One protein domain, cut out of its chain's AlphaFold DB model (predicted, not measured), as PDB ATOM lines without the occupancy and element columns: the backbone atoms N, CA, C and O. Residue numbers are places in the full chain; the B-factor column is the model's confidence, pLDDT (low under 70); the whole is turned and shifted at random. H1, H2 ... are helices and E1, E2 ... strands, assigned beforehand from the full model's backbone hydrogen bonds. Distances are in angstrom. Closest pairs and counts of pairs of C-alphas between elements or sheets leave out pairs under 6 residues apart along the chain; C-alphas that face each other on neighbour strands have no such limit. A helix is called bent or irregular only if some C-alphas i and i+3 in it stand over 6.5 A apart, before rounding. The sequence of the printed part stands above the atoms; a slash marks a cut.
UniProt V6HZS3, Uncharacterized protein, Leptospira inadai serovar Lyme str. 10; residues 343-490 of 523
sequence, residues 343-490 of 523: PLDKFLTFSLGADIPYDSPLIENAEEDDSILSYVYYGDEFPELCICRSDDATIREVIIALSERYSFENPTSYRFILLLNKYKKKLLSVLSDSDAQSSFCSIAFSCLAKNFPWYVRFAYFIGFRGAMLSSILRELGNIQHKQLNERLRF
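This is residues 343 to 490 of the 523 residues of an uncharacterized protein of Leptospira inadai serovar Lyme str. 10 (UniProt V6HZS3). A small sheet of three strands lies toward one end of the domain, with H4 in the middle of the whole crossing one face and H2 over the other. Beyond H4, H3 and H6 cross each other, H7 sits at the far end, and the long H8 runs from H7 past H4 to strand E2. The printed part has 148 residues, in the order H1 E1 H2 E2 E3 H3 H4 H5 H6 H7 H8; the sheet, E1 - E3 - E2, is antiparallel and the class is mostly helix. It is compact, with a radius of gyration of the C-alphas of 15.2 A and spans of 47 by 33 by 25 A.

The strands are E1, residues 347 to 351, 13.9 A long; E2, residues 372 to 378, 19.6 A; and E3, residues 383 to 389, 20.2 A. H1, residues 343 to 346, begins at C-alpha 343 (-1.026, 73.970, 20.766). H2 is residues 361 to 368, H3 392 to 405, 20.0 A, H4 411 to 422, 16.7 A, H5 424 to 430 and H7 454 to 461. H6, residues 434 to 451, 24.3 A, is irregular, with C-alphas 447 and 450 7.9 A apart. H8, residues 465 to 490, 35.7 A, is only just irregular, with C-alphas 467 and 470 7.0 A apart, and ends at C-alpha 490 (-18.673, 71.796, -5.953).

E2 and E3 form a hairpin, with N 375 and O 386 3.0 A apart; between E1 and E3, N 350 and O 385 are 2.9 A apart. H4 runs across the strands at a height over the sheet of 8.3 A. H2, on the opposite face at 8.8 A, is over E2. E1, H2 and E2 make a split strand-helix-strand unit, two strands running the same way with E3 between them, its crossover right-handed. H1, H3 and H8 only graze the sheet, H1 only just, with 5 pairs of C-alphas within 10 A. H4 touches H8 about perpendicular at 86 degrees, closest C-alphas Leu 418 and Leu 476, 6.9 A. H6 touches H3 at a steep tilt of 53 degrees, closest C-alphas Ser 403 and Ile 443, 5.4 A. H7 touches H8, closest C-alphas Val 456 and Met 468, 6.9 A. H5 touches H3, closest C-alphas Asp 392 and Val 430, 5.9 A. Every O i to N i+4 pair is within hydrogen-bond range in H2, H3, H4, H5 and H7, against 12 of 14 in H6 and 19 of 22 in H8; H1 is too short for one.

The C-alphas farthest apart, those of Pro 361 and Ile 462, are 47.7 A apart. The printed part has no cut and no long link. Mean pLDDT of the printed part is 82.9; residues 353 to 362, 364 to 365, 380 to 382 and 466 are under 70.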
ATOM      1  N   PRO A 343       0.344  73.594  21.111       76.56
ATOM      2  CA  PRO A 343      -1.026  73.970  20.766       76.56
ATOM      3  C   PRO A 343      -1.393  73.763  19.292       76.56
ATOM      4  O   PRO A 343      -2.426  73.182  18.999       76.56
ATOM      5  N   LEU A 344      -0.531  74.170  18.354       79.38
ATOM      6  CA  LEU A 344      -0.841  74.118  16.916       79.38
ATOM      7  C   LEU A 344      -0.889  72.698  16.340       79.38
ATOM      8  O   LEU A 344      -1.576  72.479  15.352       79.38
ATOM      9  N   ASP A 345      -0.234  71.728  16.982       76.31
ATOM     10  CA  ASP A 345      -0.285  70.321  16.563       76.31
ATOM     11  C   ASP A 345      -1.665  69.692  16.858       76.31
ATOM     12  O   ASP A 345      -1.961  68.583  16.416       76.31
ATOM     13  N   LYS A 346      -2.516  70.390  17.625       78.69
ATOM     14  CA  LYS A 346      -3.859  69.947  18.020       78.69
ATOM     15  C   LYS A 346      -4.957  70.386  17.037       78.69
ATOM     16  O   LYS A 346      -6.113  70.014  17.240       78.69
ATOM     17  N   PHE A 347      -4.605  71.144  15.992       85.12
ATOM     18  CA  PHE A 347      -5.489  71.519  14.885       85.12
ATOM     19  C   PHE A 347      -4.919  71.003  13.559       85.12
ATOM     20  O   PHE A 347      -3.790  71.331  13.199       85.12
ATOM     21  N   LEU A 348      -5.697  70.195  12.838       83.00
ATOM     22  CA  LEU A 348      -5.269  69.520  11.611       83.00
ATOM     23  C   LEU A 348      -6.197  69.845  10.447       83.00
ATOM     24  O   LEU A 348      -7.400  70.024  10.629       83.00
ATOM     25  N   THR A 349      -5.623  69.877   9.248       81.75
ATOM     26  CA  THR A 349      -6.331  70.069   7.982       81.75
ATOM     27  C   THR A 349      -5.913  68.977   7.007       81.75
ATOM     28  O   THR A 349      -4.715  68.737   6.863       81.75
ATOM     29  N   PHE A 350      -6.880  68.350   6.345       78.31
ATOM     30  CA  PHE A 350      -6.666  67.314   5.334       78.31
ATOM     31  C   PHE A 350      -7.374  67.700   4.041       78.31
ATOM     32  O   PHE A 350      -8.548  68.074   4.081       78.31
ATOM     33  N   SER A 351      -6.704  67.584   2.903       76.88
ATOM     34  CA  SER A 351      -7.316  67.808   1.594       76.88
ATOM     35  C   SER A 351      -8.145  66.589   1.179       76.88
ATOM     36  O   SER A 351      -7.616  65.488   1.014       76.88
ATOM     37  N   LEU A 352      -9.453  66.773   0.997       74.19
ATOM     38  CA  LEU A 352     -10.343  65.708   0.536       74.19
ATOM     39  C   LEU A 352     -10.101  65.431  -0.955       74.19
ATOM     40  O   LEU A 352     -10.061  66.353  -1.765       74.19
ATOM     41  N   GLY A 353      -9.932  64.157  -1.305       64.81
ATOM     42  CA  GLY A 353      -9.550  63.678  -2.640       64.81
ATOM     43  C   GLY A 353      -8.042  63.461  -2.833       64.81
ATOM     44  O   GLY A 353      -7.667  62.671  -3.694       64.81
ATOM     45  N   ALA A 354      -7.188  64.098  -2.021       67.38
ATOM     46  CA  ALA A 354      -5.727  63.948  -2.084       67.38
ATOM     47  C   ALA A 354      -5.148  63.231  -0.851       67.38
ATOM     48  O   ALA A 354      -4.437  62.241  -0.996       67.38
ATOM     49  N   ASP A 355      -5.478  63.700   0.356       65.69
ATOM     50  CA  ASP A 355      -4.997  63.111   1.616       65.69
ATOM     51  C   ASP A 355      -5.952  62.047   2.170       65.69
ATOM     52  O   ASP A 355      -5.532  61.120   2.868       65.69
ATOM     53  N   ILE A 356      -7.252  62.242   1.937       69.25
ATOM     54  CA  ILE A 356      -8.338  61.384   2.416       69.25
ATOM     55  C   ILE A 356      -9.388  61.278   1.301       69.25
ATOM     56  O   ILE A 356      -9.797  62.318   0.777       69.25
ATOM     57  N   PRO A 357      -9.867  60.074   0.940       68.25
ATOM     58  CA  PRO A 357     -10.991  59.919   0.017       68.25
ATOM     59  C   PRO A 357     -12.226  60.707   0.477       68.25
ATOM     60  O   PRO A 357     -12.530  60.763   1.667       68.25
ATOM     61  N   TYR A 358     -12.962  61.318  -0.454       66.50
ATOM     62  CA  TYR A 358     -14.141  62.131  -0.118       66.50
ATOM     63  C   TYR A 358     -15.273  61.326   0.543       66.50
ATOM     64  O   TYR A 358     -16.063  61.877   1.302       66.50
ATOM     65  N   ASP A 359     -15.361  60.031   0.257       62.19
ATOM     66  CA  ASP A 359     -16.295  59.077   0.859       62.19
ATOM     67  C   ASP A 359     -15.661  58.285   2.012       62.19
ATOM     68  O   ASP A 359     -16.192  57.253   2.425       62.19
ATOM     69  N   SER A 360     -14.517  58.743   2.537       69.50
ATOM     70  CA  SER A 360     -13.859  58.050   3.638       69.50
ATOM     71  C   SER A 360     -14.786  58.013   4.856       69.50
ATOM     72  O   SER A 360     -15.285  59.062   5.288       69.50
ATOM     73  N   PRO A 361     -14.933  56.840   5.499       66.94
ATOM     74  CA  PRO A 361     -15.676  56.722   6.747       66.94
ATOM     75  C   PRO A 361     -15.068  57.595   7.853       66.94
ATOM     76  O   PRO A 361     -15.702  57.814   8.877       66.94
ATOM     77  N   LEU A 362     -13.845  58.113   7.696       69.00
ATOM     78  CA  LEU A 362     -13.264  59.070   8.636       69.00
ATOM     79  C   LEU A 362     -14.009  60.392   8.698       69.00
ATOM     80  O   LEU A 362     -14.032  60.994   9.767       69.00
ATOM     81  N   ILE A 363     -14.596  60.842   7.590       70.69
ATOM     82  CA  ILE A 363     -15.356  62.091   7.566       70.69
ATOM     83  C   ILE A 363     -16.627  61.902   8.393       70.69
ATOM     84  O   ILE A 363     -16.864  62.678   9.312       70.69
ATOM     85  N   GLU A 364     -17.373  60.824   8.137       69.00
ATOM     86  CA  GLU A 364     -18.589  60.473   8.884       69.00
ATOM     87  C   GLU A 364     -18.283  60.240  10.370       69.00
ATOM     88  O   GLU A 364     -18.864  60.889  11.237       69.00
ATOM     89  N   ASN A 365     -17.275  59.418  10.682       69.88
ATOM     90  CA  ASN A 365     -16.866  59.155  12.063       69.88
ATOM     91  C   ASN A 365     -16.401  60.427  12.797       69.88
ATOM     92  O   ASN A 365     -16.625  60.558  13.996       69.88
ATOM     93  N   ALA A 366     -15.741  61.366  12.108       71.00
ATOM     94  CA  ALA A 366     -15.322  62.633  12.708       71.00
ATOM     95  C   ALA A 366     -16.482  63.624  12.898       71.00
ATOM     96  O   ALA A 366     -16.348  64.569  13.677       71.00
ATOM     97  N   GLU A 367     -17.594  63.472  12.178       70.88
ATOM     98  CA  GLU A 367     -18.821  64.233  12.427       70.88
ATOM     99  C   GLU A 367     -19.658  63.632  13.567       70.88
ATOM    100  O   GLU A 367     -20.333  64.387  14.268       70.88
ATOM    101  N   GLU A 368     -19.575  62.317  13.785       75.19
ATOM    102  CA  GLU A 368     -20.283  61.597  14.856       75.19
ATOM    103  C   GLU A 368     -19.548  61.591  16.215       75.19
ATOM    104  O   GLU A 368     -20.186  61.430  17.256       75.19
ATOM    105  N   ASP A 369     -18.222  61.771  16.244       74.88
ATOM    106  CA  ASP A 369     -17.422  61.750  17.479       74.88
ATOM    107  C   ASP A 369     -17.463  63.089  18.246       74.88
ATOM    108  O   ASP A 369     -16.750  64.042  17.928       74.88
ATOM    109  N   ASP A 370     -18.227  63.132  19.344       75.25
ATOM    110  CA  ASP A 370     -18.351  64.293  20.247       75.25
ATOM    111  C   ASP A 370     -17.021  64.759  20.889       75.25
ATOM    112  O   ASP A 370     -16.910  65.880  21.415       75.25
ATOM    113  N   SER A 371     -15.983  63.917  20.888       77.62
ATOM    114  CA  SER A 371     -14.661  64.282  21.413       77.62
ATOM    115  C   SER A 371     -13.868  65.196  20.467       77.62
ATOM    116  O   SER A 371     -12.839  65.766  20.858       77.62
ATOM    117  N   ILE A 372     -14.371  65.399  19.246       83.81
ATOM    118  CA  ILE A 372     -13.721  66.125  18.160       83.81
ATOM    119  C   ILE A 372     -14.676  67.195  17.596       83.81
ATOM    120  O   ILE A 372     -15.892  67.060  17.589       83.81
ATOM    121  N   LEU A 373     -14.114  68.312  17.139       86.44
ATOM    122  CA  LEU A 373     -14.785  69.294  16.296       86.44
ATOM    123  C   LEU A 373     -14.309  69.098  14.860       86.44
ATOM    124  O   LEU A 373     -13.101  69.144  14.606       86.44
ATOM    125  N   SER A 374     -15.250  68.953  13.930       87.75
ATOM    126  CA  SER A 374     -14.971  68.767  12.505       87.75
ATOM    127  C   SER A 374     -15.711  69.783  11.630       87.75
ATOM    128  O   SER A 374     -16.864  70.161  11.877       87.75
ATOM    129  N   TYR A 375     -15.046  70.274  10.587       87.62
ATOM    130  CA  TYR A 375     -15.627  71.197   9.609       87.62
ATOM    131  C   TYR A 375     -14.989  70.997   8.241       87.62
ATOM    132  O   TYR A 375     -13.768  71.024   8.130       87.62
ATOM    133  N   VAL A 376     -15.812  70.842   7.205       87.12
ATOM    134  CA  VAL A 376     -15.342  70.815   5.818       87.12
ATOM    135  C   VAL A 376     -15.414  72.226   5.244       87.12
ATOM    136  O   VAL A 376     -16.490  72.826   5.175       87.12
ATOM    137  N   TYR A 377     -14.260  72.754   4.852       87.94
ATOM    138  CA  TYR A 377     -14.127  74.027   4.159       87.94
ATOM    139  C   TYR A 377     -14.113  73.789   2.648       87.94
ATOM    140  O   TYR A 377     -13.294  73.020   2.158       87.94
ATOM    141  N   TYR A 378     -14.996  74.458   1.909       83.56
ATOM    142  CA  TYR A 378     -15.062  74.385   0.450       83.56
ATOM    143  C   TYR A 378     -14.347  75.605  -0.143       83.56
ATOM    144  O   TYR A 378     -14.863  76.727  -0.087       83.56
ATOM    145  N   GLY A 379     -13.128  75.382  -0.644       76.12
ATOM    146  CA  GLY A 379     -12.313  76.379  -1.345       76.12
ATOM    147  C   GLY A 379     -12.390  76.256  -2.870       76.12
ATOM    148  O   GLY A 379     -13.150  75.449  -3.400       76.12
ATOM    149  N   ASP A 380     -11.576  77.052  -3.570       66.25
ATOM    150  CA  ASP A 380     -11.575  77.117  -5.040       66.25
ATOM    151  C   ASP A 380     -11.067  75.828  -5.716       66.25
ATOM    152  O   ASP A 380     -11.547  75.488  -6.801       66.25
ATOM    153  N   GLU A 381     -10.136  75.111  -5.076       66.62
ATOM    154  CA  GLU A 381      -9.531  73.870  -5.583       66.62
ATOM    155  C   GLU A 381     -10.271  72.625  -5.071       66.62
ATOM    156  O   GLU A 381     -11.130  72.085  -5.769       66.62
ATOM    157  N   PHE A 382      -9.968  72.196  -3.838       69.44
ATOM    158  CA  PHE A 382     -10.548  71.013  -3.203       69.44
ATOM    159  C   PHE A 382     -11.100  71.320  -1.806       69.44
ATOM    160  O   PHE A 382     -10.591  72.215  -1.119       69.44
ATOM    161  N   PRO A 383     -12.140  70.590  -1.359       82.56
ATOM    162  CA  PRO A 383     -12.616  70.692   0.008       82.56
ATOM    163  C   PRO A 383     -11.550  70.217   1.000       82.56
ATOM    164  O   PRO A 383     -10.833  69.252   0.747       82.56
ATOM    165  N   GLU A 384     -11.478  70.852   2.163       85.62
ATOM    166  CA  GLU A 384     -10.548  70.475   3.224       85.62
ATOM    167  C   GLU A 384     -11.283  70.141   4.521       85.62
ATOM    168  O   GLU A 384     -12.090  70.929   5.020       85.62
ATOM    169  N   LEU A 385     -10.957  68.994   5.111       86.25
ATOM    170  CA  LEU A 385     -11.444  68.572   6.416       86.25
ATOM    171  C   LEU A 385     -10.572  69.167   7.523       86.25
ATOM    172  O   LEU A 385      -9.392  68.848   7.650       86.25
ATOM    173  N   CYS A 386     -11.175  70.011   8.352       88.00
ATOM    174  CA  CYS A 386     -10.556  70.644   9.511       88.00
ATOM    175  C   CYS A 386     -10.971  69.911  10.791       88.00
ATOM    176  O   CYS A 386     -12.168  69.745  11.032       88.00
ATOM    177  N   ILE A 387     -10.005  69.518  11.625       87.50
ATOM    178  CA  ILE A 387     -10.215  68.718  12.839       87.50
ATOM    179  C   ILE A 387      -9.515  69.366  14.040       87.50
ATOM    180  O   ILE A 387      -8.333  69.701  13.976       87.50
ATOM    181  N   CYS A 388     -10.226  69.491  15.161       86.50
ATOM    182  CA  CYS A 388      -9.678  69.910  16.455       86.50
ATOM    183  C   CYS A 388     -10.281  69.068  17.580       86.50
ATOM    184  O   CYS A 388     -11.430  68.655  17.485       86.50
ATOM    185  N   ARG A 389      -9.568  68.855  18.689       84.00
ATOM    186  CA  ARG A 389     -10.203  68.296  19.895       84.00
ATOM    187  C   ARG A 389     -11.292  69.229  20.419       84.00
ATOM    188  O   ARG A 389     -11.144  70.450  20.349       84.00
ATOM    189  N   SER A 390     -12.355  68.661  20.988       84.88
ATOM    190  CA  SER A 390     -13.463  69.464  21.496       84.88
ATOM    191  C   SER A 390     -13.194  70.111  22.853       84.88
ATOM    192  O   SER A 390     -13.959  70.984  23.237       84.88
ATOM    193  N   ASP A 391     -12.135  69.767  23.589       86.56
ATOM    194  CA  ASP A 391     -11.906  70.316  24.930       86.56
ATOM    195  C   ASP A 391     -11.582  71.823  24.942       86.56
ATOM    196  O   ASP A 391     -10.729  72.314  24.204       86.56
ATOM    197  N   ASP A 392     -12.261  72.565  25.825       87.94
ATOM    198  CA  ASP A 392     -12.193  74.029  25.890       87.94
ATOM    199  C   ASP A 392     -10.761  74.543  26.155       87.94
ATOM    200  O   ASP A 392     -10.385  75.592  25.636       87.94
ATOM    201  N   ALA A 393      -9.947  73.797  26.913       86.50
ATOM    202  CA  ALA A 393      -8.549  74.137  27.186       86.50
ATOM    203  C   ALA A 393      -7.690  74.097  25.911       86.50
ATOM    204  O   ALA A 393      -7.013  75.077  25.599       86.50
ATOM    205  N   THR A 394      -7.774  73.017  25.129       85.88
ATOM    206  CA  THR A 394      -7.082  72.909  23.838       85.88
ATOM    207  C   THR A 394      -7.527  73.998  22.875       85.88
ATOM    208  O   THR A 394      -6.684  74.615  22.230       85.88
ATOM    209  N   ILE A 395      -8.830  74.289  22.800       88.31
ATOM    210  CA  ILE A 395      -9.331  75.348  21.915       88.31
ATOM    211  C   ILE A 395      -8.712  76.702  22.295       88.31
ATOM    212  O   ILE A 395      -8.244  77.420  21.410       88.31
ATOM    213  N   ARG A 396      -8.652  77.044  23.591       90.19
ATOM    214  CA  ARG A 396      -8.006  78.285  24.063       90.19
ATOM    215  C   ARG A 396      -6.529  78.335  23.700       90.19
ATOM    216  O   ARG A 396      -6.075  79.345  23.168       90.19
ATOM    217  N   GLU A 397      -5.800  77.252  23.948       89.06
ATOM    218  CA  GLU A 397      -4.379  77.161  23.606       89.06
ATOM    219  C   GLU A 397      -4.139  77.390  22.108       89.06
ATOM    220  O   GLU A 397      -3.222  78.124  21.739       89.06
ATOM    221  N   VAL A 398      -4.968  76.800  21.238       89.19
ATOM    222  CA  VAL A 398      -4.862  76.982  19.781       89.19
ATOM    223  C   VAL A 398      -5.169  78.428  19.389       89.19
ATOM    224  O   VAL A 398      -4.425  79.000  18.595       89.19
ATOM    225  N   ILE A 399      -6.218  79.043  19.957       91.06
ATOM    226  CA  ILE A 399      -6.552  80.458  19.720       91.06
ATOM    227  C   ILE A 399      -5.349  81.345  20.066       91.06
ATOM    228  O   ILE A 399      -4.913  82.141  19.239       91.06
ATOM    229  N   ILE A 400      -4.788  81.199  21.265       90.12
ATOM    230  CA  ILE A 400      -3.666  82.030  21.718       90.12
ATOM    231  C   ILE A 400      -2.439  81.802  20.826       90.12
ATOM    232  O   ILE A 400      -1.855  82.753  20.316       90.12
ATOM    233  N   ALA A 401      -2.097  80.548  20.529       89.00
ATOM    234  CA  ALA A 401      -0.942  80.251  19.686       89.00
ATOM    235  C   ALA A 401      -1.086  80.789  18.251       89.00
ATOM    236  O   ALA A 401      -0.101  81.221  17.648       89.00
ATOM    237  N   LEU A 402      -2.295  80.769  17.683       90.00
ATOM    238  CA  LEU A 402      -2.562  81.356  16.369       90.00
ATOM    239  C   LEU A 402      -2.474  82.888  16.401       90.00
ATOM    240  O   LEU A 402      -1.946  83.463  15.450       90.00
ATOM    241  N   SER A 403      -2.951  83.543  17.468       88.94
ATOM    242  CA  SER A 403      -2.888  85.008  17.601       88.94
ATOM    243  C   SER A 403      -1.456  85.517  17.775       88.94
ATOM    244  O   SER A 403      -1.107  86.560  17.226       88.94
ATOM    245  N   GLU A 404      -0.621  84.763  18.490       87.94
ATOM    246  CA  GLU A 404       0.794  85.072  18.695       87.94
ATOM    247  C   GLU A 404       1.625  84.826  17.433       87.94
ATOM    248  O   GLU A 404       2.531  85.598  17.116       87.94
ATOM    249  N   ARG A 405       1.330  83.744  16.701       85.38
ATOM    250  CA  ARG A 405       2.126  83.328  15.539       85.38
ATOM    251  C   ARG A 405       1.757  84.062  14.255       85.38
ATOM    252  O   ARG A 405       2.627  84.254  13.406       85.38
ATOM    253  N   TYR A 406       0.492  84.441  14.087       82.88
ATOM    254  CA  TYR A 406      -0.010  85.030  12.849       82.88
ATOM    255  C   TYR A 406      -0.655  86.393  13.107       82.88
ATOM    256  O   TYR A 406      -1.736  86.493  13.678       82.88
ATOM    257  N   SER A 407      -0.012  87.451  12.608       72.88
ATOM    258  CA  SER A 407      -0.523  88.830  12.653       72.88
ATOM    259  C   SER A 407      -1.166  89.292  11.337       72.88
ATOM    260  O   SER A 407      -1.517  90.461  11.190       72.88
ATOM    261  N   PHE A 408      -1.278  88.397  10.356       80.00
ATOM    262  CA  PHE A 408      -1.769  88.655   9.003       80.00
ATOM    263  C   PHE A 408      -2.757  87.562   8.573       80.00
ATOM    264  O   PHE A 408      -2.945  86.565   9.273       80.00
ATOM    265  N   GLU A 409      -3.424  87.775   7.439       83.38
ATOM    266  CA  GLU A 409      -4.367  86.817   6.857       83.38
ATOM    267  C   GLU A 409      -3.675  85.465   6.623       83.38
ATOM    268  O   GLU A 409      -2.662  85.384   5.929       83.38
ATOM    269  N   ASN A 410      -4.205  84.405   7.233       86.25
ATOM    270  CA  ASN A 410      -3.634  83.067   7.158       86.25
ATOM    271  C   ASN A 410      -4.754  82.026   6.948       86.25
ATOM    272  O   ASN A 410      -5.717  82.022   7.724       86.25
ATOM    273  N   PRO A 411      -4.638  81.128   5.948       85.12
ATOM    274  CA  PRO A 411      -5.663  80.122   5.658       85.12
ATOM    275  C   PRO A 411      -5.988  79.208   6.847       85.12
ATOM    276  O   PRO A 411      -7.158  78.940   7.113       85.12
ATOM    277  N   THR A 412      -4.980  78.786   7.612       85.19
ATOM    278  CA  THR A 412      -5.143  77.931   8.799       85.19
ATOM    279  C   THR A 412      -5.961  78.641   9.875       85.19
ATOM    280  O   THR A 412      -6.935  78.084  10.384       85.19
ATOM    281  N   SER A 413      -5.624  79.898  10.172       88.50
ATOM    282  CA  SER A 413      -6.368  80.733  11.122       88.50
ATOM    283  C   SER A 413      -7.823  80.931  10.694       88.50
ATOM    284  O   SER A 413      -8.739  80.804  11.505       88.50
ATOM    285  N   TYR A 414      -8.048  81.210   9.411       89.19
ATOM    286  CA  TYR A 414      -9.385  81.399   8.854       89.19
ATOM    287  C   TYR A 414     -10.253  80.140   8.981       89.19
ATOM    288  O   TYR A 414     -11.370  80.207   9.501       89.19
ATOM    289  N   ARG A 415      -9.719  78.980   8.585       90.00
ATOM    290  CA  ARG A 415     -10.399  77.677   8.677       90.00
ATOM    291  C   ARG A 415     -10.726  77.301  10.120       90.00
ATOM    292  O   ARG A 415     -11.839  76.859  10.400       90.00
ATOM    293  N   PHE A 416      -9.803  77.551  11.050       90.81
ATOM    294  CA  PHE A 416     -10.029  77.310  12.474       90.81
ATOM    295  C   PHE A 416     -11.168  78.171  13.041       90.81
ATOM    296  O   PHE A 416     -12.030  77.674  13.764       90.81
ATOM    297  N   ILE A 417     -11.238  79.453  12.670       91.44
ATOM    298  CA  ILE A 417     -12.337  80.329  13.100       91.44
ATOM    299  C   ILE A 417     -13.684  79.846  12.537       91.44
ATOM    300  O   ILE A 417     -14.691  79.872  13.251       91.44
ATOM    301  N   LEU A 418     -13.720  79.390  11.281       90.69
ATOM    302  CA  LEU A 418     -14.937  78.837  10.679       90.69
ATOM    303  C   LEU A 418     -15.394  77.547  11.365       90.69
ATOM    304  O   LEU A 418     -16.590  77.413  11.647       90.69
ATOM    305  N   LEU A 419     -14.452  76.660  11.707       91.25
ATOM    306  CA  LEU A 419     -14.704  75.470  12.519       91.25
ATOM    307  C   LEU A 419     -15.377  75.854  13.844       91.25
ATOM    308  O   LEU A 419     -16.450  75.345  14.163       91.25
ATOM    309  N   LEU A 420     -14.809  76.802  14.591       90.81
ATOM    310  CA  LEU A 420     -15.397  77.230  15.864       90.81
ATOM    311  C   LEU A 420     -16.773  77.886  15.688       90.81
ATOM    312  O   LEU A 420     -17.671  77.677  16.506       90.81
ATOM    313  N   ASN A 421     -16.979  78.641  14.607       90.25
ATOM    314  CA  ASN A 421     -18.272  79.254  14.317       90.25
ATOM    315  C   ASN A 421     -19.354  78.231  13.915       90.25
ATOM    316  O   ASN A 421     -20.539  78.527  14.077       90.25
ATOM    317  N   LYS A 422     -19.007  77.030  13.416       89.12
ATOM    318  CA  LYS A 422     -19.974  75.915  13.263       89.12
ATOM    319  C   LYS A 422     -20.518  75.510  14.638       89.12
ATOM    320  O   LYS A 422     -21.727  75.368  14.809       89.12
ATOM    321  N   TYR A 423     -19.653  75.450  15.647       88.88
ATOM    322  CA  TYR A 423     -19.994  75.061  17.018       88.88
ATOM    323  C   TYR A 423     -20.184  76.273  17.948       88.88
ATOM    324  O   TYR A 423     -19.537  76.392  18.990       88.88
ATOM    325  N   LYS A 424     -21.127  77.169  17.615       86.06
ATOM    326  CA  LYS A 424     -21.345  78.450  18.332       86.06
ATOM    327  C   LYS A 424     -21.457  78.322  19.853       86.06
ATOM    328  O   LYS A 424     -20.922  79.157  20.569       86.06
ATOM    329  N   LYS A 425     -22.131  77.284  20.363       85.81
ATOM    330  CA  LYS A 425     -22.281  77.066  21.816       85.81
ATOM    331  C   LYS A 425     -20.929  76.834  22.506       85.81
ATOM    332  O   LYS A 425     -20.665  77.443  23.538       85.81
ATOM    333  N   LYS A 426     -20.065  76.006  21.905       86.44
ATOM    334  CA  LYS A 426     -18.686  75.758  22.366       86.44
ATOM    335  C   LYS A 426     -17.843  77.023  22.278       86.44
ATOM    336  O   LYS A 426     -17.184  77.382  23.247       86.44
ATOM    337  N   LEU A 427     -17.915  77.728  21.148       88.56
ATOM    338  CA  LEU A 427     -17.200  78.989  20.961       88.56
ATOM    339  C   LEU A 427     -17.559  79.998  22.059       88.56
ATOM    340  O   LEU A 427     -16.665  80.551  22.684       88.56
ATOM    341  N   LEU A 428     -18.846  80.199  22.350       88.12
ATOM    342  CA  LEU A 428     -19.277  81.137  23.391       88.12
ATOM    343  C   LEU A 428     -18.786  80.730  24.793       88.12
ATOM    344  O   LEU A 428     -18.369  81.605  25.541       88.12
ATOM    345  N   SER A 429     -18.761  79.428  25.120       89.00
ATOM    346  CA  SER A 429     -18.154  78.917  26.365       89.00
ATOM    347  C   SER A 429     -16.673  79.293  26.467       89.00
ATOM    348  O   SER A 429     -16.220  79.821  27.484       89.00
ATOM    349  N   VAL A 430     -15.918  79.087  25.388       89.62
ATOM    350  CA  VAL A 430     -14.484  79.395  25.332       89.62
ATOM    351  C   VAL A 430     -14.214  80.898  25.431       89.62
ATOM    352  O   VAL A 430     -13.305  81.301  26.153       89.62
ATOM    353  N   LEU A 431     -15.019  81.727  24.762       87.81
ATOM    354  CA  LEU A 431     -14.886  83.190  24.755       87.81
ATOM    355  C   LEU A 431     -15.341  83.871  26.057       87.81
ATOM    356  O   LEU A 431     -15.230  85.089  26.161       87.81
ATOM    357  N   SER A 432     -15.841  83.120  27.045       86.31
ATOM    358  CA  SER A 432     -16.094  83.643  28.400       86.31
ATOM    359  C   SER A 432     -14.811  84.136  29.079       86.31
ATOM    360  O   SER A 432     -14.858  84.946  30.000       86.31
ATOM    361  N   ASP A 433     -13.669  83.604  28.643       87.94
ATOM    362  CA  ASP A 433     -12.331  83.994  29.062       87.94
ATOM    363  C   ASP A 433     -11.861  85.221  28.261       87.94
ATOM    364  O   ASP A 433     -11.861  85.207  27.026       87.94
ATOM    365  N   SER A 434     -11.475  86.296  28.957       85.12
ATOM    366  CA  SER A 434     -11.146  87.585  28.334       85.12
ATOM    367  C   SER A 434      -9.923  87.526  27.421       85.12
ATOM    368  O   SER A 434      -9.884  88.215  26.394       85.12
ATOM    369  N   ASP A 435      -8.941  86.694  27.763       86.25
ATOM    370  CA  ASP A 435      -7.693  86.580  27.010       86.25
ATOM    371  C   ASP A 435      -7.928  85.779  25.727       86.25
ATOM    372  O   ASP A 435      -7.494  86.181  24.637       86.25
ATOM    373  N   ALA A 436      -8.716  84.703  25.830       87.75
ATOM    374  CA  ALA A 436      -9.190  83.952  24.674       87.75
ATOM    375  C   ALA A 436     -10.072  84.820  23.762       87.75
ATOM    376  O   ALA A 436      -9.915  84.777  22.541       87.75
ATOM    377  N   GLN A 437     -10.951  85.652  24.330       90.31
ATOM    378  CA  GLN A 437     -11.806  86.563  23.566       90.31
ATOM    379  C   GLN A 437     -10.992  87.606  22.795       90.31
ATOM    380  O   GLN A 437     -11.220  87.811  21.600       90.31
ATOM    381  N   SER A 438     -10.026  88.252  23.450       88.19
ATOM    382  CA  SER A 438      -9.142  89.237  22.817       88.19
ATOM    383  C   SER A 438      -8.317  88.610  21.689       88.19
ATOM    384  O   SER A 438      -8.246  89.166  20.587       88.19
ATOM    385  N   SER A 439      -7.754  87.423  21.936       90.00
ATOM    386  CA  SER A 439      -6.975  86.665  20.952       90.00
ATOM    387  C   SER A 439      -7.829  86.237  19.761       90.00
ATOM    388  O   SER A 439      -7.448  86.488  18.620       90.00
ATOM    389  N   PHE A 440      -9.022  85.688  20.002       91.50
ATOM    390  CA  PHE A 440      -9.971  85.327  18.949       91.50
ATOM    391  C   PHE A 440     -10.348  86.534  18.089       91.50
ATOM    392  O   PHE A 440     -10.278  86.457  16.863       91.50
ATOM    393  N   CYS A 441     -10.688  87.669  18.711       89.44
ATOM    394  CA  CYS A 441     -10.985  88.899  17.981       89.44
ATOM    395  C   CYS A 441      -9.794  89.364  17.133       89.44
ATOM    396  O   CYS A 441     -10.000  89.866  16.032       89.44
ATOM    397  N   SER A 442      -8.561  89.179  17.612       88.69
ATOM    398  CA  SER A 442      -7.349  89.529  16.869       88.69
ATOM    399  C   SER A 442      -7.158  88.675  15.617       88.69
ATOM    400  O   SER A 442      -6.964  89.223  14.534       88.69
ATOM    401  N   ILE A 443      -7.285  87.352  15.741       91.25
ATOM    402  CA  ILE A 443      -7.152  86.415  14.613       91.25
ATOM    403  C   ILE A 443      -8.303  86.611  13.620       91.25
ATOM    404  O   ILE A 443      -8.120  86.620  12.405       91.25
ATOM    405  N   ALA A 444      -9.525  86.787  14.122       89.12
ATOM    406  CA  ALA A 444     -10.674  87.001  13.258       89.12
ATOM    407  C   ALA A 444     -10.570  88.334  12.524       89.12
ATOM    408  O   ALA A 444     -10.910  88.412  11.347       89.12
ATOM    409  N   PHE A 445     -10.046  89.371  13.176       88.62
ATOM    410  CA  PHE A 445      -9.764  90.630  12.510       88.62
ATOM    411  C   PHE A 445      -8.699  90.472  11.422       88.62
ATOM    412  O   PHE A 445      -8.932  90.935  10.309       88.62
ATOM    413  N   SER A 446      -7.580  89.787  11.681       87.75
ATOM    414  CA  SER A 446      -6.525  89.614  10.669       87.75
ATOM    415  C   SER A 446      -7.020  88.888   9.414       87.75
ATOM    416  O   SER A 446      -6.578  89.216   8.315       87.75
ATOM    417  N   CYS A 447      -7.976  87.967   9.553       88.06
ATOM    418  CA  CYS A 447      -8.574  87.254   8.422       88.06
ATOM    419  C   CYS A 447      -9.745  88.002   7.755       88.06
ATOM    420  O   CYS A 447      -9.972  87.840   6.561       88.06
ATOM    421  N   LEU A 448     -10.515  88.806   8.498       89.19
ATOM    422  CA  LEU A 448     -11.776  89.402   8.022       89.19
ATOM    423  C   LEU A 448     -11.722  90.923   7.831       89.19
ATOM    424  O   LEU A 448     -12.708  91.517   7.391       89.19
ATOM    425  N   ALA A 449     -10.598  91.577   8.142       85.88
ATOM    426  CA  ALA A 449     -10.468  93.038   8.155       85.88
ATOM    427  C   ALA A 449     -10.962  93.711   6.867       85.88
ATOM    428  O   ALA A 449     -11.554  94.792   6.924       85.88
ATOM    429  N   LYS A 450     -10.744  93.069   5.713       85.56
ATOM    430  CA  LYS A 450     -11.157  93.566   4.391       85.56
ATOM    431  C   LYS A 450     -12.677  93.692   4.250       85.56
ATOM    432  O   LYS A 450     -13.142  94.607   3.577       85.56
ATOM    433  N   ASN A 451     -13.439  92.836   4.930       85.81
ATOM    434  CA  ASN A 451     -14.902  92.815   4.864       85.81
ATOM    435  C   ASN A 451     -15.539  93.809   5.842       85.81
ATOM    436  O   ASN A 451     -16.727  94.118   5.745       85.81
ATOM    437  N   PHE A 452     -14.763  94.334   6.793       87.25
ATOM    438  CA  PHE A 452     -15.284  95.255   7.787       87.25
ATOM    439  C   PHE A 452     -15.335  96.705   7.284       87.25
ATOM    440  O   PHE A 452     -14.402  97.189   6.633       87.25
ATOM    441  N   PRO A 453     -16.380  97.467   7.654       85.44
ATOM    442  CA  PRO A 453     -16.391  98.916   7.491       85.44
ATOM    443  C   PRO A 453     -15.200  99.591   8.187       85.44
ATOM    444  O   PRO A 453     -14.643  99.068   9.155       85.44
ATOM    445  N   TRP A 454     -14.824 100.786   7.725       86.19
ATOM    446  CA  TRP A 454     -13.666 101.521   8.253       86.19
ATOM    447  C   TRP A 454     -13.754 101.785   9.767       86.19
ATOM    448  O   TRP A 454     -12.741 101.701  10.453       86.19
ATOM    449  N   TYR A 455     -14.951 102.036  10.310       83.81
ATOM    450  CA  TYR A 455     -15.143 102.333  11.735       83.81
ATOM    451  C   TYR A 455     -14.912 101.108  12.634       83.81
ATOM    452  O   TYR A 455     -14.400 101.237  13.743       83.81
ATOM    453  N   VAL A 456     -15.224  99.905  12.140       82.44
ATOM    454  CA  VAL A 456     -14.919  98.640  12.825       82.44
ATOM    455  C   VAL A 456     -13.404  98.436  12.839       82.44
ATOM    456  O   VAL A 456     -12.824  98.160  13.883       82.44
ATOM    457  N   ARG A 457     -12.730  98.675  11.706       84.00
ATOM    458  CA  ARG A 457     -11.259  98.639  11.634       84.00
ATOM    459  C   ARG A 457     -10.601  99.656  12.568       84.00
ATOM    460  O   ARG A 457      -9.633  99.322  13.237       84.00
ATOM    461  N   PHE A 458     -11.150 100.861  12.670       83.62
ATOM    462  CA  PHE A 458     -10.668 101.897  13.585       83.62
ATOM    463  C   PHE A 458     -10.804 101.490  15.063       83.62
ATOM    464  O   PHE A 458      -9.861 101.664  15.834       83.62
ATOM    465  N   ALA A 459     -11.925 100.868  15.446       80.69
ATOM    466  CA  ALA A 459     -12.139 100.365  16.805       80.69
ATOM    467  C   ALA A 459     -11.088  99.321  17.229       80.69
ATOM    468  O   ALA A 459     -10.663  99.316  18.387       80.69
ATOM    469  N   TYR A 460     -10.615  98.489  16.293       82.75
ATOM    470  CA  TYR A 460      -9.517  97.549  16.540       82.75
ATOM    471  C   TYR A 460      -8.221  98.264  16.936       82.75
ATOM    472  O   TYR A 460      -7.598  97.903  17.937       82.75
ATOM    473  N   PHE A 461      -7.832  99.296  16.180       81.88
ATOM    474  CA  PHE A 461      -6.577 100.024  16.393       81.88
ATOM    475  C   PHE A 461      -6.558 100.841  17.690       81.88
ATOM    476  O   PHE A 461      -5.491 101.024  18.267       81.88
ATOM    477  N   ILE A 462      -7.719 101.281  18.182       84.62
ATOM    478  CA  ILE A 462      -7.841 101.980  19.476       84.62
ATOM    479  C   ILE A 462      -7.919 100.995  20.661       84.62
ATOM    480  O   ILE A 462      -7.880 101.401  21.818       84.62
ATOM    481  N   GLY A 463      -7.985  99.685  20.401       77.62
ATOM    482  CA  GLY A 463      -7.972  98.658  21.445       77.62
ATOM    483  C   GLY A 463      -9.354  98.218  21.936       77.62
ATOM    484  O   GLY A 463      -9.439  97.416  22.863       77.62
ATOM    485  N   PHE A 464     -10.447  98.633  21.286       78.25
ATOM    486  CA  PHE A 464     -11.817  98.193  21.602       78.25
ATOM    487  C   PHE A 464     -12.148  96.806  21.014       78.25
ATOM    488  O   PHE A 464     -13.196  96.593  20.403       78.25
ATOM    489  N   ARG A 465     -11.255  95.827  21.207       70.56
ATOM    490  CA  ARG A 465     -11.336  94.493  20.579       70.56
ATOM    491  C   ARG A 465     -12.590  93.705  20.975       70.56
ATOM    492  O   ARG A 465     -13.175  93.026  20.135       70.56
ATOM    493  N   GLY A 466     -13.047  93.827  22.224       65.38
ATOM    494  CA  GLY A 466     -14.251  93.137  22.713       65.38
ATOM    495  C   GLY A 466     -15.547  93.598  22.031       65.38
ATOM    496  O   GLY A 466     -16.435  92.787  21.775       65.38
ATOM    497  N   ALA A 467     -15.627  94.875  21.637       73.62
ATOM    498  CA  ALA A 467     -16.793  95.441  20.953       73.62
ATOM    499  C   ALA A 467     -16.958  94.924  19.510       73.62
ATOM    500  O   ALA A 467     -18.017  95.085  18.902       73.62
ATOM    501  N   MET A 468     -15.925  94.281  18.957       82.69
ATOM    502  CA  MET A 468     -15.918  93.765  17.586       82.69
ATOM    503  C   MET A 468     -16.522  92.368  17.462       82.69
ATOM    504  O   MET A 468     -16.844  91.955  16.348       82.69
ATOM    505  N   LEU A 469     -16.693  91.645  18.574       84.75
ATOM    506  CA  LEU A 469     -17.120  90.245  18.556       84.75
ATOM    507  C   LEU A 469     -18.449  90.059  17.810       84.75
ATOM    508  O   LEU A 469     -18.576  89.159  16.985       84.75
ATOM    509  N   SER A 470     -19.419  90.949  18.030       85.06
ATOM    510  CA  SER A 470     -20.712  90.915  17.333       85.06
ATOM    511  C   SER A 470     -20.569  91.099  15.818       85.06
ATOM    512  O   SER A 470     -21.219  90.401  15.040       85.06
ATOM    513  N   SER A 471     -19.680  92.000  15.389       86.38
ATOM    514  CA  SER A 471     -19.395  92.256  13.972       86.38
ATOM    515  C   SER A 471     -18.682  91.073  13.319       86.38
ATOM    516  O   SER A 471     -19.030  90.698  12.201       86.38
ATOM    517  N   ILE A 472     -17.741  90.454  14.035       89.25
ATOM    518  CA  ILE A 472     -17.028  89.246  13.608       89.25
ATOM    519  C   ILE A 472     -17.997  88.076  13.442       89.25
ATOM    520  O   ILE A 472     -18.037  87.473  12.375       89.25
ATOM    521  N   LEU A 473     -18.817  87.780  14.453       88.38
ATOM    522  CA  LEU A 473     -19.778  86.674  14.398       88.38
ATOM    523  C   LEU A 473     -20.799  86.856  13.269       88.38
ATOM    524  O   LEU A 473     -21.176  85.882  12.615       88.38
ATOM    525  N   ARG A 474     -21.222  88.099  13.005       88.44
ATOM    526  CA  ARG A 474     -22.095  88.416  11.870       88.44
ATOM    527  C   ARG A 474     -21.416  88.103  10.539       88.44
ATOM    528  O   ARG A 474     -22.019  87.451   9.692       88.44
ATOM    529  N   GLU A 475     -20.171  88.534  10.363       88.69
ATOM    530  CA  GLU A 475     -19.440  88.303   9.116       88.69
ATOM    531  C   GLU A 475     -19.102  86.823   8.902       88.69
ATOM    532  O   GLU A 475     -19.242  86.307   7.795       88.69
ATOM    533  N   LEU A 476     -18.769  86.094   9.967       88.38
ATOM    534  CA  LEU A 476     -18.604  84.642   9.911       88.38
ATOM    535  C   LEU A 476     -19.908  83.926   9.529       88.38
ATOM    536  O   LEU A 476     -19.868  82.929   8.812       88.38
ATOM    537  N   GLY A 477     -21.066  84.444   9.954       85.69
ATOM    538  CA  GLY A 477     -22.373  83.971   9.490       85.69
ATOM    539  C   GLY A 477     -22.582  84.179   7.985       85.69
ATOM    540  O   GLY A 477     -23.014  83.255   7.295       85.69
ATOM    541  N   ASN A 478     -22.207  85.348   7.455       87.00
ATOM    542  CA  ASN A 478     -22.260  85.624   6.012       87.00
ATOM    543  C   ASN A 478     -21.351  84.670   5.222       87.00
ATOM    544  O   ASN A 478     -21.732  84.162   4.168       87.00
ATOM    545  N   ILE A 479     -20.150  84.407   5.736       86.38
ATOM    546  CA  ILE A 479     -19.188  83.493   5.116       86.38
ATOM    547  C   ILE A 479     -19.691  82.050   5.146       86.38
ATOM    548  O   ILE A 479     -19.596  81.367   4.132       86.38
ATOM    549  N   GLN A 480     -20.275  81.591   6.256       83.31
ATOM    550  CA  GLN A 480     -20.905  80.268   6.319       83.31
ATOM    551  C   GLN A 480     -22.002  80.108   5.262       83.31
ATOM    552  O   GLN A 480     -22.095  79.059   4.632       83.31
ATOM    553  N   HIS A 481     -22.791  81.155   5.007       84.12
ATOM    554  CA  HIS A 481     -23.768  81.123   3.921       84.12
ATOM    555  C   HIS A 481     -23.092  81.046   2.541       84.12
ATOM    556  O   HIS A 481     -23.547  80.303   1.675       84.12
ATOM    557  N   LYS A 482     -21.993  81.776   2.311       84.75
ATOM    558  CA  LYS A 482     -21.220  81.650   1.061       84.75
ATOM    559  C   LYS A 482     -20.648  80.242   0.887       84.75
ATOM    560  O   LYS A 482     -20.683  79.715  -0.214       84.75
ATOM    561  N   GLN A 483     -20.204  79.607   1.968       84.69
ATOM    562  CA  GLN A 483     -19.709  78.229   1.958       84.69
ATOM    563  C   GLN A 483     -20.784  77.205   1.558       84.69
ATOM    564  O   GLN A 483     -20.455  76.208   0.925       84.69
ATOM    565  N   LEU A 484     -22.071  77.462   1.834       82.81
ATOM    566  CA  LEU A 484     -23.163  76.645   1.286       82.81
ATOM    567  C   LEU A 484     -23.247  76.765  -0.243       82.81
ATOM    568  O   LEU A 484     -23.435  75.759  -0.920       82.81
ATOM    569  N   ASN A 485     -23.061  77.970  -0.789       83.50
ATOM    570  CA  ASN A 485     -23.037  78.177  -2.239       83.50
ATOM    571  C   ASN A 485     -21.814  77.511  -2.882       83.50
ATOM    572  O   ASN A 485     -21.947  76.913  -3.945       83.50
ATOM    573  N   GLU A 486     -20.641  77.572  -2.247       83.06
ATOM    574  CA  GLU A 486     -19.447  76.875  -2.747       83.06
ATOM    575  C   GLU A 486     -19.603  75.353  -2.689       83.06
ATOM    576  O   GLU A 486     -19.225  74.660  -3.630       83.06
ATOM    577  N   ARG A 487     -20.257  74.818  -1.650       81.75
ATOM    578  CA  ARG A 487     -20.635  73.400  -1.609       81.75
ATOM    579  C   ARG A 487     -21.554  73.025  -2.775       81.75
ATOM    580  O   ARG A 487     -21.337  71.989  -3.395       81.75
ATOM    581  N   LEU A 488     -22.552  73.855  -3.089       81.56
ATOM    582  CA  LEU A 488     -23.433  73.632  -4.241       81.56
ATOM    583  C   LEU A 488     -22.653  73.672  -5.562       81.56
ATOM    584  O   LEU A 488     -22.765  72.749  -6.363       81.56
ATOM    585  N   ARG A 489     -21.780  74.666  -5.753       81.00
ATOM    586  CA  ARG A 489     -20.896  74.747  -6.928       81.00
ATOM    587  C   ARG A 489     -19.986  73.535  -7.057       81.00
ATOM    588  O   ARG A 489     -19.768  73.048  -8.158       81.00
ATOM    589  N   PHE A 490     -19.462  73.021  -5.949       76.06
ATOM    590  CA  PHE A 490     -18.673  71.796  -5.953       76.06
ATOM    591  C   PHE A 490     -19.511  70.591  -6.404       76.06
ATOM    592  O   PHE A 490     -19.070  69.829  -7.261       76.06
TER     593      PHE A 490